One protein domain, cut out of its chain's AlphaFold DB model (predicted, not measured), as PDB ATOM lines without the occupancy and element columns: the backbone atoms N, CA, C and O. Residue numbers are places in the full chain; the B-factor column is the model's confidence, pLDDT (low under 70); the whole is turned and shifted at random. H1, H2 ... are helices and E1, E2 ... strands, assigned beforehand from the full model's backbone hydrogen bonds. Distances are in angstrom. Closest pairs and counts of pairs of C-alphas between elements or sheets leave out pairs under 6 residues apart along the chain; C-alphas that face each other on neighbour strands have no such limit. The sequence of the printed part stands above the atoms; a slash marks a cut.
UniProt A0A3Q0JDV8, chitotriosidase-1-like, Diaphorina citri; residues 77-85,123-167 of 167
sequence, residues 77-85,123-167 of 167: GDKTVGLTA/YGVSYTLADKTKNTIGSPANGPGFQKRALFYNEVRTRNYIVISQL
ATOM      1  N   GLY A  77      26.618  25.548 125.236       86.31
ATOM      2  CA  GLY A  77      25.671  25.030 124.246       86.31
ATOM      3  C   GLY A  77      25.729  23.515 124.025       86.31
ATOM      4  O   GLY A  77      24.880  22.992 123.303       86.31
ATOM      5  N   ASP A  78      26.697  22.816 124.619       90.50
ATOM      6  CA  ASP A  78      26.839  21.372 124.451       90.50
ATOM      7  C   ASP A  78      25.667  20.616 125.090       90.50
ATOM      8  O   ASP A  78      25.094  21.019 126.104       90.50
ATOM      9  N   LYS A  79      25.315  19.473 124.491       92.44
ATOM     10  CA  LYS A  79      24.232  18.593 124.971       92.44
ATOM     11  C   LYS A  79      24.645  17.725 126.161       92.44
ATOM     12  O   LYS A  79      23.825  16.988 126.706       92.44
ATOM     13  N   THR A  80      25.913  17.783 126.542       92.06
ATOM     14  CA  THR A  80      26.506  17.034 127.646       92.06
ATOM     15  C   THR A  80      27.404  17.960 128.448       92.06
ATOM     16  O   THR A  80      28.053  18.840 127.887       92.06
ATOM     17  N   VAL A  81      27.449  17.755 129.761       91.88
ATOM     18  CA  VAL A  81      28.368  18.463 130.653       91.88
ATOM     19  C   VAL A  81      29.799  18.083 130.294       91.88
ATOM     20  O   VAL A  81      30.141  16.904 130.356       91.88
ATOM     21  N   GLY A  82      30.628  19.073 129.983       91.25
ATOM     22  CA  GLY A  82      32.050  18.892 129.708       91.25
ATOM     23  C   GLY A  82      32.901  19.961 130.387       91.25
ATOM     24  O   GLY A  82      32.389  20.952 130.918       91.25
ATOM     25  N   LEU A  83      34.214  19.746 130.401       91.88
ATOM     26  CA  LEU A  83      35.169  20.689 130.983       91.88
ATOM     27  C   LEU A  83      35.577  21.749 129.955       91.88
ATOM     28  O   LEU A  83      35.860  21.437 128.803       91.88
ATOM     29  N   THR A  84      35.674  23.014 130.369       92.31
ATOM     30  CA  THR A  84      36.125  24.099 129.475       92.31
ATOM     31  C   THR A  84      37.584  23.921 129.039       92.31
ATOM     32  O   THR A  84      37.923  24.257 127.909       92.31
ATOM     33  N   ALA A  85      38.439  23.384 129.916       94.12
ATOM     34  CA  ALA A  85      39.860  23.138 129.658       94.12
ATOM     35  C   ALA A  85      40.335  21.832 130.332       94.12
ATOM     36  O   ALA A  85      41.045  21.889 131.336       94.12
ATOM     37  N   TYR A 123      37.681  31.456 133.806       89.75
ATOM     38  CA  TYR A 123      36.238  31.320 133.693       89.75
ATOM     39  C   TYR A 123      35.878  29.853 133.452       89.75
ATOM     40  O   TYR A 123      36.722  29.048 133.063       89.75
ATOM     41  N   GLY A 124      34.611  29.520 133.666       89.06
ATOM     42  CA  GLY A 124      34.039  28.236 133.286       89.06
ATOM     43  C   GLY A 124      32.664  28.417 132.664       89.06
ATOM     44  O   GLY A 124      32.053  29.488 132.753       89.06
ATOM     45  N   VAL A 125      32.159  27.365 132.033       89.38
ATOM     46  CA  VAL A 125      30.779  27.320 131.547       89.38
ATOM     47  C   VAL A 125      29.906  26.542 132.522       89.38
ATOM     48  O   VAL A 125      30.365  25.634 133.210       89.38
ATOM     49  N   SER A 126      28.635  26.924 132.607       90.50
ATOM     50  CA  SER A 126      27.644  26.198 133.398       90.50
ATOM     51  C   SER A 126      26.603  25.566 132.486       90.50
ATOM     52  O   SER A 126      26.346  26.068 131.388       90.50
ATOM     53  N   TYR A 127      25.976  24.497 132.972       91.69
ATOM     54  CA  TYR A 127      24.977  23.720 132.247       91.69
ATOM     55  C   TYR A 127      23.676  23.638 133.038       91.69
ATOM     56  O   TYR A 127      23.681  23.553 134.268       91.69
ATOM     57  N   THR A 128      22.555  23.615 132.323       92.50
ATOM     58  CA  THR A 128      21.275  23.179 132.881       92.50
ATOM     59  C   THR A 128      21.165  21.670 132.675       92.50
ATOM     60  O   THR A 128      20.977  21.220 131.547       92.50
ATOM     61  N   LEU A 129      21.295  20.882 133.748       93.31
ATOM     62  CA  LEU A 129      21.199  19.419 133.681       93.31
ATOM     63  C   LEU A 129      19.817  18.978 133.181       93.31
ATOM     64  O   LEU A 129      18.797  19.503 133.631       93.31
ATOM     65  N   ALA A 130      19.788  17.990 132.284       94.88
ATOM     66  CA  ALA A 130      18.543  17.359 131.850       94.88
ATOM     67  C   ALA A 130      17.939  16.475 132.954       94.88
ATOM     68  O   ALA A 130      16.722  16.377 133.081       94.88
ATOM     69  N   ASP A 131      18.801  15.883 133.782       93.44
ATOM     70  CA  ASP A 131      18.453  15.105 134.965       93.44
ATOM     71  C   ASP A 131      19.307  15.597 136.137       93.44
ATOM     72  O   ASP A 131      20.529  15.467 136.125       93.44
ATOM     73  N   LYS A 132      18.670  16.176 137.162       90.25
ATOM     74  CA  LYS A 132      19.373  16.760 138.318       90.25
ATOM     75  C   LYS A 132      20.126  15.723 139.156       90.25
ATOM     76  O   LYS A 132      20.998  16.110 139.928       90.25
ATOM     77  N   THR A 133      19.796  14.439 139.020       93.06
ATOM     78  CA  THR A 133      20.497  13.347 139.709       93.06
ATOM     79  C   THR A 133      21.790  12.941 138.996       93.06
ATOM     80  O   THR A 133      22.642  12.296 139.600       93.06
ATOM     81  N   LYS A 134      21.974  13.363 137.736       91.25
ATOM     82  CA  LYS A 134      23.174  13.128 136.924       91.25
ATOM     83  C   LYS A 134      23.978  14.420 136.823       91.25
ATOM     84  O   LYS A 134      23.722  15.257 135.963       91.25
ATOM     85  N   ASN A 135      24.921  14.604 137.740       89.19
ATOM     86  CA  ASN A 135      25.670  15.848 137.931       89.19
ATOM     87  C   ASN A 135      27.192  15.685 137.745       89.19
ATOM     88  O   ASN A 135      27.968  16.465 138.291       89.19
ATOM     89  N   THR A 136      27.618  14.684 136.975       89.69
ATOM     90  CA  THR A 136      29.028  14.421 136.638       89.69
ATOM     91  C   THR A 136      29.354  14.848 135.204       89.69
ATOM     92  O   THR A 136      28.446  15.073 134.399       89.69
ATOM     93  N   ILE A 137      30.641  14.900 134.841       90.00
ATOM     94  CA  ILE A 137      31.061  15.046 133.433       90.00
ATOM     95  C   ILE A 137      30.408  13.939 132.586       90.00
ATOM     96  O   ILE A 137      30.248  12.807 133.053       90.00
ATOM     97  N   GLY A 138      29.982  14.285 131.371       89.75
ATOM     98  CA  GLY A 138      29.234  13.424 130.453       89.75
ATOM     99  C   GLY A 138      27.724  13.372 130.712       89.75
ATOM    100  O   GLY A 138      26.988  12.803 129.907       89.75
ATOM    101  N   SER A 139      27.229  13.974 131.801       92.50
ATOM    102  CA  SER A 139      25.789  14.007 132.088       92.50
ATOM    103  C   SER A 139      25.024  14.815 131.032       92.50
ATOM    104  O   SER A 139      25.544  15.818 130.540       92.50
ATOM    105  N   PRO A 140      23.784  14.432 130.689       94.12
ATOM    106  CA  PRO A 140      22.995  15.143 129.689       94.12
ATOM    107  C   PRO A 140      22.619  16.554 130.164       94.12
ATOM    108  O   PRO A 140      22.217  16.758 131.314       94.12
ATOM    109  N   ALA A 141      22.701  17.524 129.257       93.75
ATOM    110  CA  ALA A 141      22.398  18.929 129.491       93.75
ATOM    111  C   ALA A 141      21.377  19.453 128.470       93.75
ATOM    112  O   ALA A 141      21.436  19.140 127.283       93.75
ATOM    113  N   ASN A 142      20.461  20.306 128.932       93.00
ATOM    114  CA  ASN A 142      19.466  20.995 128.103       93.00
ATOM    115  C   ASN A 142      19.986  22.332 127.540       93.00
ATOM    116  O   ASN A 142      19.218  23.113 126.979       93.00
ATOM    117  N   GLY A 143      21.281  22.606 127.712       89.94
ATOM    118  CA  GLY A 143      21.954  23.809 127.242       89.94
ATOM    119  C   GLY A 143      22.521  24.663 128.379       89.94
ATOM    120  O   GLY A 143      22.775  24.148 129.477       89.94
ATOM    121  N   PRO A 144      22.712  25.973 128.133       90.62
ATOM    122  CA  PRO A 144      23.451  26.830 129.045       90.62
ATOM    123  C   PRO A 144      22.828  26.896 130.438       90.62
ATOM    124  O   PRO A 144      21.605  26.926 130.600       90.62
ATOM    125  N   GLY A 145      23.687  26.936 131.449       86.56
ATOM    126  CA  GLY A 145      23.306  27.139 132.838       86.56
ATOM    127  C   GLY A 145      22.913  28.585 133.138       86.56
ATOM    128  O   GLY A 145      22.542  29.373 132.261       86.56
ATOM    129  N   PHE A 146      22.974  28.947 134.417       74.38
ATOM    130  CA  PHE A 146      22.548  30.256 134.909       74.38
ATOM    131  C   PHE A 146      23.220  31.414 134.138       74.38
ATOM    132  O   PHE A 146      24.414  31.380 133.859       74.38
ATOM    133  N   GLN A 147      22.436  32.437 133.776       74.81
ATOM    134  CA  GLN A 147      22.816  33.583 132.922       74.81
ATOM    135  C   GLN A 147      23.221  33.273 131.473       74.81
ATOM    136  O   GLN A 147      23.469  34.210 130.717       74.81
ATOM    137  N   LYS A 148      23.232  32.001 131.054       81.56
ATOM    138  CA  LYS A 148      23.506  31.587 129.668       81.56
ATOM    139  C   LYS A 148      24.832  32.131 129.105       81.56
ATOM    140  O   LYS A 148      24.932  32.410 127.912       81.56
ATOM    141  N   ARG A 149      25.844  32.288 129.964       80.50
ATOM    142  CA  ARG A 149      27.179  32.808 129.623       80.50
ATOM    143  C   ARG A 149      28.282  32.106 130.417       80.50
ATOM    144  O   ARG A 149      27.994  31.362 131.354       80.50
ATOM    145  N   ALA A 150      29.535  32.391 130.061       84.75
ATOM    146  CA  ALA A 150      30.690  32.053 130.886       84.75
ATOM    147  C   ALA A 150      30.611  32.760 132.252       84.75
ATOM    148  O   ALA A 150      30.198  33.921 132.338       84.75
ATOM    149  N   LEU A 151      31.011  32.051 133.304       86.56
ATOM    150  CA  LEU A 151      31.094  32.542 134.675       86.56
ATOM    151  C   LEU A 151      32.562  32.745 135.028       86.56
ATOM    152  O   LEU A 151      33.354  31.807 134.938       86.56
ATOM    153  N   PHE A 152      32.932  33.955 135.442       87.88
ATOM    154  CA  PHE A 152      34.305  34.224 135.860       87.88
ATOM    155  C   PHE A 152      34.604  33.583 137.213       87.88
ATOM    156  O   PHE A 152      33.705  33.379 138.031       87.88
ATOM    157  N   TYR A 153      35.884  33.328 137.487       84.31
ATOM    158  CA  TYR A 153      36.349  32.711 138.732       84.31
ATOM    159  C   TYR A 153      35.723  33.330 139.998       84.31
ATOM    160  O   TYR A 153      35.262  32.611 140.883       84.31
ATOM    161  N   ASN A 154      35.622  34.662 140.066       85.19
ATOM    162  CA  ASN A 154      35.021  35.352 141.213       85.19
ATOM    163  C   ASN A 154      33.533  35.025 141.410       85.19
ATOM    164  O   ASN A 154      33.058  34.976 142.545       85.19
ATOM    165  N   GLU A 155      32.794  34.786 140.330       83.81
ATOM    166  CA  GLU A 155      31.376  34.424 140.378       83.81
ATOM    167  C   GLU A 155      31.188  32.968 140.795       83.81
ATOM    168  O   GLU A 155      30.282  32.664 141.568       83.81
ATOM    169  N   VAL A 156      32.071  32.086 140.317       82.69
ATOM    170  CA  VAL A 156      32.095  30.673 140.712       82.69
ATOM    171  C   VAL A 156      32.406  30.550 142.203       82.69
ATOM    172  O   VAL A 156      31.706  29.843 142.917       82.69
ATOM    173  N   ARG A 157      33.400  31.300 142.696       80.69
ATOM    174  CA  ARG A 157      33.837  31.277 144.101       80.69
ATOM    175  C   ARG A 157      32.776  31.769 145.089       80.69
ATOM    176  O   ARG A 157      32.769  31.345 146.237       80.69
ATOM    177  N   THR A 158      31.935  32.718 144.685       78.06
ATOM    178  CA  THR A 158      31.004  33.417 145.594       78.06
ATOM    179  C   THR A 158      29.599  32.819 145.620       78.06
ATOM    180  O   THR A 158      28.753  33.279 146.385       78.06
ATOM    181  N   ARG A 159      29.326  31.804 144.796       71.31
ATOM    182  CA  ARG A 159      28.007  31.183 144.657       71.31
ATOM    183  C   ARG A 159      28.106  29.673 144.867       71.31
ATOM    184  O   ARG A 159      29.148  29.073 144.638       71.31
ATOM    185  N   ASN A 160      26.993  29.049 145.245       66.19
ATOM    186  CA  ASN A 160      26.895  27.600 145.458       66.19
ATOM    187  C   ASN A 160      26.814  26.828 144.125       66.19
ATOM    188  O   ASN A 160      25.797  26.200 143.829       66.19
ATOM    189  N   TYR A 161      27.853  26.907 143.292       70.50
ATOM    190  CA  TYR A 161      27.983  26.056 142.107       70.50
ATOM    191  C   TYR A 161      28.647  24.725 142.468       70.50
ATOM    192  O   TYR A 161      29.589  24.686 143.256       70.50
ATOM    193  N   ILE A 162      28.194  23.636 141.842       65.69
ATOM    194  CA  ILE A 162      28.976  22.397 141.793       65.69
ATOM    195  C   ILE A 162      30.116  22.647 140.806       65.69
ATOM    196  O   ILE A 162      29.872  22.853 139.616       65.69
ATOM    197  N   VAL A 163      31.346  22.672 141.310       70.44
ATOM    198  CA  VAL A 163      32.551  22.806 140.487       70.44
ATOM    199  C   VAL A 163      33.055  21.409 140.172       70.44
ATOM    200  O   VAL A 163      33.354  20.642 141.084       70.44
ATOM    201  N   ILE A 164      33.138  21.081 138.885       63.94
ATOM    202  CA  ILE A 164      33.738  19.831 138.426       63.94
ATOM    203  C   ILE A 164      35.061  20.178 137.749       63.94
ATOM    204  O   ILE A 164      35.091  20.985 136.820       63.94
ATOM    205  N   SER A 165      36.151  19.594 138.235       65.00
ATOM    206  CA  SER A 165      37.507  19.808 137.728       65.00
ATOM    207  C   SER A 165      38.287  18.499 137.740       65.00
ATOM    208  O   SER A 165      38.071  17.656 138.609       65.00
ATOM    209  N   GLN A 166      39.219  18.353 136.804       56.97
ATOM    210  CA  GLN A 166      40.295  17.369 136.905       56.97
ATOM    211  C   GLN A 166      41.430  17.975 137.739       56.97
ATOM    212  O   GLN A 166      41.780  19.137 137.526       56.97
ATOM    213  N   LEU A 167      41.973  17.203 138.680       42.97
ATOM    214  CA  LEU A 167      43.259  17.455 139.335       42.97
ATOM    215  C   LEU A 167      44.207  16.320 138.957       42.97
ATOM    216  O   LEU A 167      43.721  15.166 138.932       42.97
TER     217      LEU A 167
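This is residues 77 to 85 and 123 to 167 of the 167 residues of the protein "chitotriosidase-1-like" of Diaphorina citri (UniProt A0A3Q0JDV8). With little regular structure, this is a rounded body mostly of loops, with a small two-stranded hairpin, E1 and E2, towards one end and one short helix, H1, at the other. The printed part has 54 residues, only 13 of them in named elements, in the order E1, E2, H1; the class is mixed. It is compact, with a radius of gyration of the C-alphas of 10.5 A and spans of 27 by 26 by 20 A.

E1 is residues 127 to 129, 5.9 A long, from C-alpha 127 at (24.977, 23.720, 132.247). E2 is residues 141 to 144, 8.0 A. H1 is residues 153 to 158, 8.7 A, ending with C-alpha 158 at (31.004, 33.417, 145.594).

E1 and E2 form an antiparallel hairpin at 153 degrees, with N 142 and O 128 within hydrogen-bond range at 2.8 A. Residues 123 to 124 pair antiparallel with residues 151 to 152. E1 and H1 are apart. Every O i to N i+4 pair in H1 is within hydrogen-bond range.

Residues 86 to 122 are not printed; C-alphas 85 and 123 are 9.8 A apart. The link E1 to E2 is long. Residues 160, 162 and 164 to 167 have pLDDT under 70.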